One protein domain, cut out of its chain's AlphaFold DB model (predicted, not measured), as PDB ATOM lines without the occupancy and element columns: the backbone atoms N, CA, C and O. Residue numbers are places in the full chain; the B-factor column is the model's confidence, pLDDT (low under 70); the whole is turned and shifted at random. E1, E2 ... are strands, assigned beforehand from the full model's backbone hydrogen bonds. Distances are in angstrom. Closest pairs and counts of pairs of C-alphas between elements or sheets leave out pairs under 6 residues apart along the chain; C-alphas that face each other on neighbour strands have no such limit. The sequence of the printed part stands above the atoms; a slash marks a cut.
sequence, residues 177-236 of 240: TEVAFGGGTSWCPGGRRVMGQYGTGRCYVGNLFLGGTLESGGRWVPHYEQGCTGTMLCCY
ATOM      1  N   THR A 177     -44.644 -35.836   9.878       88.81
ATOM      2  CA  THR A 177     -45.101 -35.194   8.645       88.81
ATOM      3  C   THR A 177     -45.071 -36.211   7.520       88.81
ATOM      4  O   THR A 177     -44.167 -37.044   7.461       88.81
ATOM      5  N   GLU A 178     -46.032 -36.121   6.613       88.88
ATOM      6  CA  GLU A 178     -46.033 -36.923   5.396       88.88
ATOM      7  C   GLU A 178     -45.235 -36.206   4.306       88.88
ATOM      8  O   GLU A 178     -45.293 -34.981   4.182       88.88
ATOM      9  N   VAL A 179     -44.448 -36.963   3.544       89.25
ATOM     10  CA  VAL A 179     -43.621 -36.453   2.446       89.25
ATOM     11  C   VAL A 179     -43.887 -37.295   1.210       89.25
ATOM     12  O   VAL A 179     -43.681 -38.505   1.233       89.25
ATOM     13  N   ALA A 180     -44.345 -36.667   0.129       87.88
ATOM     14  CA  ALA A 180     -44.516 -37.359  -1.142       87.88
ATOM     15  C   ALA A 180     -43.153 -37.766  -1.719       87.88
ATOM     16  O   ALA A 180     -42.202 -36.983  -1.682       87.88
ATOM     17  N   PHE A 181     -43.075 -38.969  -2.278       83.19
ATOM     18  CA  PHE A 181     -41.903 -39.447  -3.002       83.19
ATOM     19  C   PHE A 181     -42.265 -39.920  -4.409       83.19
ATOM     20  O   PHE A 181     -43.387 -40.366  -4.664       83.19
ATOM     21  N   GLY A 182     -41.289 -39.825  -5.312       77.06
ATOM     22  CA  GLY A 182     -41.330 -40.360  -6.672       77.06
ATOM     23  C   GLY A 182     -40.129 -41.270  -6.944       77.06
ATOM     24  O   GLY A 182     -39.412 -41.654  -6.017       77.06
ATOM     25  N   GLY A 183     -39.873 -41.581  -8.217       72.44
ATOM     26  CA  GLY A 183     -38.657 -42.300  -8.613       72.44
ATOM     27  C   GLY A 183     -37.385 -41.563  -8.167       72.44
ATOM     28  O   GLY A 183     -37.320 -40.336  -8.237       72.44
ATOM     29  N   GLY A 184     -36.371 -42.303  -7.712       79.12
ATOM     30  CA  GLY A 184     -35.129 -41.742  -7.166       79.12
ATOM     31  C   GLY A 184     -35.084 -41.762  -5.637       79.12
ATOM     32  O   GLY A 184     -35.633 -42.658  -5.015       79.12
ATOM     33  N   THR A 185     -34.404 -40.809  -5.000       80.50
ATOM     34  CA  THR A 185     -34.253 -40.762  -3.533       80.50
ATOM     35  C   THR A 185     -35.105 -39.654  -2.935       80.50
ATOM     36  O   THR A 185     -35.022 -38.513  -3.382       80.50
ATOM     37  N   SER A 186     -35.864 -39.967  -1.882       85.31
ATOM     38  CA  SER A 186     -36.641 -38.973  -1.130       85.31
ATOM     39  C   SER A 186     -36.147 -38.825   0.306       85.31
ATOM     40  O   SER A 186     -35.577 -39.757   0.874       85.31
ATOM     41  N   TRP A 187     -36.325 -37.630   0.879       87.62
ATOM     42  CA  TRP A 187     -35.697 -37.217   2.139       87.62
ATOM     43  C   TRP A 187     -36.701 -36.635   3.137       87.62
ATOM     44  O   TRP A 187     -37.571 -35.845   2.779       87.62
ATOM     45  N   CYS A 188     -36.525 -36.957   4.418       87.38
ATOM     46  CA  CYS A 188     -37.318 -36.395   5.504       87.38
ATOM     47  C   CYS A 188     -36.827 -34.996   5.933       87.38
ATOM     48  O   CYS A 188     -35.691 -34.841   6.395       87.38
ATOM     49  N   PRO A 189     -37.672 -33.952   5.861       88.69
ATOM     50  CA  PRO A 189     -37.278 -32.587   6.192       88.69
ATOM     51  C   PRO A 189     -37.126 -32.372   7.704       88.69
ATOM     52  O   PRO A 189     -37.694 -33.092   8.529       88.69
ATOM     53  N   GLY A 190     -36.389 -31.325   8.090       86.62
ATOM     54  CA  GLY A 190     -36.306 -30.879   9.490       86.62
ATOM     55  C   GLY A 190     -35.611 -31.868  10.431       86.62
ATOM     56  O   GLY A 190     -35.917 -31.918  11.617       86.62
ATOM     57  N   GLY A 191     -34.708 -32.698   9.901       84.19
ATOM     58  CA  GLY A 191     -33.953 -33.677  10.683       84.19
ATOM     59  C   GLY A 191     -34.757 -34.887  11.166       84.19
ATOM     60  O   GLY A 191     -34.234 -35.663  11.967       84.19
ATOM     61  N   ARG A 192     -35.987 -35.049  10.667       86.38
ATOM     62  CA  ARG A 192     -36.857 -36.203  10.909       86.38
ATOM     63  C   ARG A 192     -36.288 -37.477  10.275       86.38
ATOM     64  O   ARG A 192     -35.462 -37.412   9.365       86.38
ATOM     65  N   ARG A 193     -36.732 -38.630  10.766       84.69
ATOM     66  CA  ARG A 193     -36.365 -39.964  10.276       84.69
ATOM     67  C   ARG A 193     -37.558 -40.632   9.611       84.69
ATOM     68  O   ARG A 193     -38.701 -40.331   9.953       84.69
ATOM     69  N   VAL A 194     -37.278 -41.522   8.666       83.12
ATOM     70  CA  VAL A 194     -38.309 -42.305   7.982       83.12
ATOM     71  C   VAL A 194     -38.841 -43.355   8.952       83.12
ATOM     72  O   VAL A 194     -38.081 -44.200   9.418       83.12
ATOM     73  N   MET A 195     -40.132 -43.276   9.265       81.81
ATOM     74  CA  MET A 195     -40.840 -44.220  10.138       81.81
ATOM     75  C   MET A 195     -41.643 -45.242   9.358       81.81
ATOM     76  O   MET A 195     -41.889 -46.338   9.847       81.81
ATOM     77  N   GLY A 196     -42.050 -44.887   8.149       80.50
ATOM     78  CA  GLY A 196     -42.659 -45.831   7.242       80.50
ATOM     79  C   GLY A 196     -42.919 -45.231   5.883       80.50
ATOM     80  O   GLY A 196     -42.727 -44.030   5.668       80.50
ATOM     81  N   GLN A 197     -43.314 -46.092   4.958       79.38
ATOM     82  CA  GLN A 197     -43.616 -45.717   3.588       79.38
ATOM     83  C   GLN A 197     -44.897 -46.396   3.143       79.38
ATOM     84  O   GLN A 197     -45.125 -47.571   3.410       79.38
ATOM     85  N   TYR A 198     -45.721 -45.645   2.432       77.06
ATOM     86  CA  TYR A 198     -46.963 -46.120   1.854       77.06
ATOM     87  C   TYR A 198     -46.942 -45.745   0.377       77.06
ATOM     88  O   TYR A 198     -47.102 -44.582   0.009       77.06
ATOM     89  N   GLY A 199     -46.643 -46.729  -0.468       71.25
ATOM     90  CA  GLY A 199     -46.500 -46.561  -1.911       71.25
ATOM     91  C   GLY A 199     -47.633 -47.201  -2.702       71.25
ATOM     92  O   GLY A 199     -48.328 -48.091  -2.216       71.25
ATOM     93  N   THR A 200     -47.779 -46.771  -3.953       62.53
ATOM     94  CA  THR A 200     -48.541 -47.480  -4.989       62.53
ATOM     95  C   THR A 200     -47.578 -48.010  -6.063       62.53
ATOM     96  O   THR A 200     -46.441 -47.545  -6.176       62.53
ATOM     97  N   GLY A 201     -47.996 -49.016  -6.838       65.75
ATOM     98  CA  GLY A 201     -47.133 -49.671  -7.832       65.75
ATOM     99  C   GLY A 201     -46.229 -50.755  -7.229       65.75
ATOM    100  O   GLY A 201     -46.644 -51.464  -6.317       65.75
ATOM    101  N   ARG A 202     -45.007 -50.922  -7.761       61.50
ATOM    102  CA  ARG A 202     -44.064 -51.981  -7.336       61.50
ATOM    103  C   ARG A 202     -43.251 -51.649  -6.063       61.50
ATOM    104  O   ARG A 202     -42.787 -52.565  -5.393       61.50
ATOM    105  N   CYS A 203     -43.217 -50.384  -5.629       62.19
ATOM    106  CA  CYS A 203     -42.557 -49.947  -4.385       62.19
ATOM    107  C   CYS A 203     -43.380 -50.202  -3.106       62.19
ATOM    108  O   CYS A 203     -43.561 -49.307  -2.277       62.19
ATOM    109  N   TYR A 204     -43.891 -51.420  -2.930       57.62
ATOM    110  CA  TYR A 204     -44.649 -51.787  -1.735       57.62
ATOM    111  C   TYR A 204     -43.700 -52.052  -0.556       57.62
ATOM    112  O   TYR A 204     -43.322 -53.189  -0.290       57.62
ATOM    113  N   VAL A 205     -43.294 -51.005   0.164       59.06
ATOM    114  CA  VAL A 205     -42.521 -51.149   1.410       59.06
ATOM    115  C   VAL A 205     -43.385 -50.727   2.593       59.06
ATOM    116  O   VAL A 205     -43.184 -49.676   3.188       59.06
ATOM    117  N   GLY A 206     -44.374 -51.559   2.923       59.00
ATOM    118  CA  GLY A 206     -45.307 -51.348   4.034       59.00
ATOM    119  C   GLY A 206     -44.699 -51.625   5.412       59.00
ATOM    120  O   GLY A 206     -45.260 -52.396   6.181       59.00
ATOM    121  N   ASN A 207     -43.551 -51.028   5.727       64.75
ATOM    122  CA  ASN A 207     -42.981 -51.110   7.069       64.75
ATOM    123  C   ASN A 207     -43.327 -49.827   7.823       64.75
ATOM    124  O   ASN A 207     -42.744 -48.784   7.549       64.75
ATOM    125  N   LEU A 208     -44.274 -49.903   8.759       71.94
ATOM    126  CA  LEU A 208     -44.474 -48.880   9.780       71.94
ATOM    127  C   LEU A 208     -43.709 -49.311  11.028       71.94
ATOM    128  O   LEU A 208     -44.042 -50.311  11.662       71.94
ATOM    129  N   PHE A 209     -42.676 -48.560  11.385       67.88
ATOM    130  CA  PHE A 209     -41.928 -48.803  12.604       67.88
ATOM    131  C   PHE A 209     -42.747 -48.335  13.816       67.88
ATOM    132  O   PHE A 209     -42.907 -47.134  14.036       67.88
ATOM    133  N   LEU A 210     -43.269 -49.292  14.592       64.81
ATOM    134  CA  LEU A 210     -44.111 -49.063  15.778       64.81
ATOM    135  C   LEU A 210     -43.388 -49.297  17.120       64.81
ATOM    136  O   LEU A 210     -44.038 -49.298  18.161       64.81
ATOM    137  N   GLY A 211     -42.061 -49.476  17.134       55.34
ATOM    138  CA  GLY A 211     -41.301 -49.632  18.382       55.34
ATOM    139  C   GLY A 211     -39.919 -50.271  18.212       55.34
ATOM    140  O   GLY A 211     -39.678 -50.983  17.243       55.34
ATOM    141  N   GLY A 212     -39.021 -50.009  19.173       56.97
ATOM    142  CA  GLY A 212     -37.620 -50.469  19.208       56.97
ATOM    143  C   GLY A 212     -36.591 -49.330  19.112       56.97
ATOM    144  O   GLY A 212     -36.935 -48.194  18.783       56.97
ATOM    145  N   THR A 213     -35.311 -49.615  19.382       53.34
ATOM    146  CA  THR A 213     -34.208 -48.688  19.086       53.34
ATOM    147  C   THR A 213     -34.018 -48.599  17.576       53.34
ATOM    148  O   THR A 213     -33.686 -49.563  16.894       53.34
ATOM    149  N   LEU A 214     -34.264 -47.411  17.030       54.44
ATOM    150  CA  LEU A 214     -34.207 -47.146  15.596       54.44
ATOM    151  C   LEU A 214     -32.739 -46.993  15.148       54.44
ATOM    152  O   LEU A 214     -32.258 -45.878  14.941       54.44
ATOM    153  N   GLU A 215     -32.001 -48.104  15.058       52.19
ATOM    154  CA  GLU A 215     -30.569 -48.098  14.702       52.19
ATOM    155  C   GLU A 215     -30.311 -47.697  13.236       52.19
ATOM    156  O   GLU A 215     -29.211 -47.263  12.903       52.19
ATOM    157  N   SER A 216     -31.324 -47.749  12.361       48.03
ATOM    158  CA  SER A 216     -31.120 -47.633  10.906       48.03
ATOM    159  C   SER A 216     -32.192 -46.865  10.124       48.03
ATOM    160  O   SER A 216     -32.205 -46.917   8.896       48.03
ATOM    161  N   GLY A 217     -33.074 -46.110  10.783       56.03
ATOM    162  CA  GLY A 217     -34.006 -45.220  10.081       56.03
ATOM    163  C   GLY A 217     -33.240 -44.077   9.451       56.03
ATOM    164  O   GLY A 217     -33.034 -43.031  10.076       56.03
ATOM    165  N   GLY A 218     -32.776 -44.307   8.228       67.06
ATOM    166  CA  GLY A 218     -32.152 -43.298   7.406       67.06
ATOM    167  C   GLY A 218     -33.064 -42.081   7.293       67.06
ATOM    168  O   GLY A 218     -34.288 -42.149   7.415       67.06
ATOM    169  N   ARG A 219     -32.460 -40.925   7.038       75.00
ATOM    170  CA  ARG A 219     -33.220 -39.724   6.663       75.00
ATOM    171  C   ARG A 219     -33.783 -39.802   5.243       75.00
ATOM    172  O   ARG A 219     -34.460 -38.877   4.810       75.00
ATOM    173  N   TRP A 220     -33.483 -40.880   4.531       68.94
ATOM    174  CA  TRP A 220     -33.818 -41.091   3.139       68.94
ATOM    175  C   TRP A 220     -34.106 -42.552   2.873       68.94
ATOM    176  O   TRP A 220     -33.628 -43.427   3.595       68.94
ATOM    177  N   VAL A 221     -34.843 -42.787   1.797       71.44
ATOM    178  CA  VAL A 221     -35.004 -44.111   1.210       71.44
ATOM    179  C   VAL A 221     -34.903 -43.971  -0.306       71.44
ATOM    180  O   VAL A 221     -35.479 -43.034  -0.870       71.44
ATOM    181  N   PRO A 222     -34.144 -44.850  -0.971       66.56
ATOM    182  CA  PRO A 222     -34.114 -44.900  -2.419       66.56
ATOM    183  C   PRO A 222     -35.306 -45.683  -2.989       66.56
ATOM    184  O   PRO A 222     -35.707 -46.721  -2.467       66.56
ATOM    185  N   HIS A 223     -35.828 -45.205  -4.112       72.50
ATOM    186  CA  HIS A 223     -36.944 -45.758  -4.873       72.50
ATOM    187  C   HIS A 223     -36.437 -46.099  -6.280       72.50
ATOM    188  O   HIS A 223     -36.416 -45.255  -7.178       72.50
ATOM    189  N   TYR A 224     -35.941 -47.329  -6.445       62.75
ATOM    190  CA  TYR A 224     -35.211 -47.749  -7.649       62.75
ATOM    191  C   TYR A 224     -36.100 -48.212  -8.809       62.75
ATOM    192  O   TYR A 224     -35.625 -48.305  -9.939       62.75
ATOM    193  N   GLU A 225     -37.376 -48.498  -8.565       66.31
ATOM    194  CA  GLU A 225     -38.273 -48.983  -9.612       66.31
ATOM    195  C   GLU A 225     -38.996 -47.829 -10.321       66.31
ATOM    196  O   GLU A 225     -39.437 -46.848  -9.716       66.31
ATOM    197  N   GLN A 226     -39.123 -47.942 -11.645       62.84
ATOM    198  CA  GLN A 226     -39.841 -46.958 -12.453       62.84
ATOM    199  C   GLN A 226     -41.346 -47.013 -12.145       62.84
ATOM    200  O   GLN A 226     -41.935 -48.090 -12.079       62.84
ATOM    201  N   GLY A 227     -41.968 -45.843 -11.960       67.31
ATOM    202  CA  GLY A 227     -43.391 -45.719 -11.610       67.31
ATOM    203  C   GLY A 227     -43.691 -45.719 -10.107       67.31
ATOM    204  O   GLY A 227     -44.857 -45.734  -9.720       67.31
ATOM    205  N   CYS A 228     -42.668 -45.681  -9.252       72.56
ATOM    206  CA  CYS A 228     -42.860 -45.596  -7.812       72.56
ATOM    207  C   CYS A 228     -43.290 -44.209  -7.362       72.56
ATOM    208  O   CYS A 228     -42.565 -43.232  -7.540       72.56
ATOM    209  N   THR A 229     -44.462 -44.150  -6.741       77.50
ATOM    210  CA  THR A 229     -44.981 -42.948  -6.094       77.50
ATOM    211  C   THR A 229     -45.665 -43.326  -4.789       77.50
ATOM    212  O   THR A 229     -46.222 -44.422  -4.656       77.50
ATOM    213  N   GLY A 230     -45.606 -42.440  -3.803       83.25
ATOM    214  CA  GLY A 230     -46.182 -42.712  -2.495       83.25
ATOM    215  C   GLY A 230     -45.932 -41.612  -1.481       83.25
ATOM    216  O   GLY A 230     -45.513 -40.507  -1.823       83.25
ATOM    217  N   THR A 231     -46.180 -41.943  -0.218       85.56
ATOM    218  CA  THR A 231     -45.962 -41.077   0.939       85.56
ATOM    219  C   THR A 231     -45.021 -41.733   1.944       85.56
ATOM    220  O   THR A 231     -45.124 -42.913   2.271       85.56
ATOM    221  N   MET A 232     -44.058 -40.963   2.433       84.62
ATOM    222  CA  MET A 232     -43.182 -41.313   3.541       84.62
ATOM    223  C   MET A 232     -43.710 -40.663   4.809       84.62
ATOM    224  O   MET A 232     -43.923 -39.451   4.839       84.62
ATOM    225  N   LEU A 233     -43.852 -41.445   5.873       87.38
ATOM    226  CA  LEU A 233     -44.078 -40.922   7.209       87.38
ATOM    227  C   LEU A 233     -42.726 -40.555   7.822       87.38
ATOM    228  O   LEU A 233     -41.912 -41.424   8.138       87.38
ATOM    229  N   CYS A 234     -42.481 -39.263   7.989       87.81
ATOM    230  CA  CYS A 234     -41.254 -38.719   8.550       87.81
ATOM    231  C   CYS A 234     -41.510 -38.197   9.960       87.81
ATOM    232  O   CYS A 234     -42.245 -37.223  10.106       87.81
ATOM    233  N   CYS A 235     -40.878 -38.758  10.994       87.25
ATOM    234  CA  CYS A 235     -41.086 -38.327  12.382       87.25
ATOM    235  C   CYS A 235     -39.807 -37.864  13.081       87.25
ATOM    236  O   CYS A 235     -38.695 -38.285  12.759       87.25
ATOM    237  N   TYR A 236     -39.961 -36.973  14.056       82.50
ATOM    238  CA  TYR A 236     -38.875 -36.480  14.891       82.50
ATOM    239  C   TYR A 236     -38.706 -37.369  16.123       82.50
ATOM    240  O   TYR A 236     -39.294 -37.121  17.169       82.50
TER     241      TYR A 236
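Overview. This is residues 177 to 236 of the 240 residues of an uncharacterized protein of Elusimicrobia bacterium GWA2_62_23 (UniProt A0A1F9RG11). Look for a small sandwich in which a three-stranded sheet, E1, E5 and E3, has the two-stranded sheet of E2 and E4 packed over one face, the strands of the two nearly in line. A long loop, residues 201 to 219, starts at the end of E3, runs back past that edge of the larger sheet and folds over to E4 in the smaller one. The printed part has 60 residues and no named helix; its five strands follow each other as E1 E2 E3 E4 E5, and each link between them changes from one sheet to the other. Both sheets are antiparallel, the larger in the order E1 - E5 - E3, and the class is all strand, though under half of the residues, 28 of 60, are in named elements. The whole is compact, with a radius of gyration of the C-alphas of 10.8 A, and only just elongated, with spans of 31 by 21 by 17 A.

Arrangement. Begin with E5, residues 229 to 235, the inner strand of the larger sheet. On one side of it find the edge strand E1, residues 177 to 181, antiparallel to E5 with 151 degrees between their directions; N 179 and O 232 are within hydrogen-bond range at 2.9 A. On the other side find the edge strand E3, residues 193 to 200, antiparallel to E5 at 159 degrees; N 198 and O 231 are 2.8 A apart, and N 233 and O 196 also 2.8 A. E3 bends by 52 degrees at residue 196. This sheet is only just strongly twisted, its C-alphas lying up to 4.1 A off its best plane. Now turn to the smaller sheet, E2, residues 184 to 187, and E4, residues 220 to 223, antiparallel at 158 degrees; N 184 and O 223 are 3.0 A apart, and N 223 and O 184 are 2.7 A apart. The two sheets form a sandwich, two sheets face to face: the parts that face each other are 9.7 A centre to centre, their best planes are 16 degrees apart, and there are 25 pairs of C-alphas within 10 A. The closest C-alphas of E3 and E4 are those of Val 194 and Trp 220, 6.7 A apart. E2 and E5 are near each other, with 5 pairs of C-alphas within 10 A. E1 and E4 are only just apart, at 8.2 A for their closest C-alphas.

Along the chain. Find C-alpha 229 at (-44.981, -42.948, -6.094); from there E5 runs 19.4 A to C-alpha 235 at (-41.086, -38.327, 12.382). E3, the longest strand by residues, covers 20.9 A from Arg 193 to Thr 200. E1 begins at C-alpha 177, at (-45.101, -35.194, 8.645), and covers 12.8 A to Phe 181. E2 goes from Gly 184 to Trp 187 and E4 from Trp 220 to His 223, four residues each.

Size, cuts and confidence. The two C-alphas farthest apart are those of Thr 213 and Gly 227, at 32.2 A. The printed part has no cut. The links E1 to E2, E2 to E3 and E4 to E5 are tight, and the link E3 to E4 is long, with 19 residues. Read the B-factor column for the model's confidence: the mean pLDDT of the printed part is 73.6, and 24 residues are under 70, namely 200 to 207, 209 to 218, 220, 222 and 224 to 227.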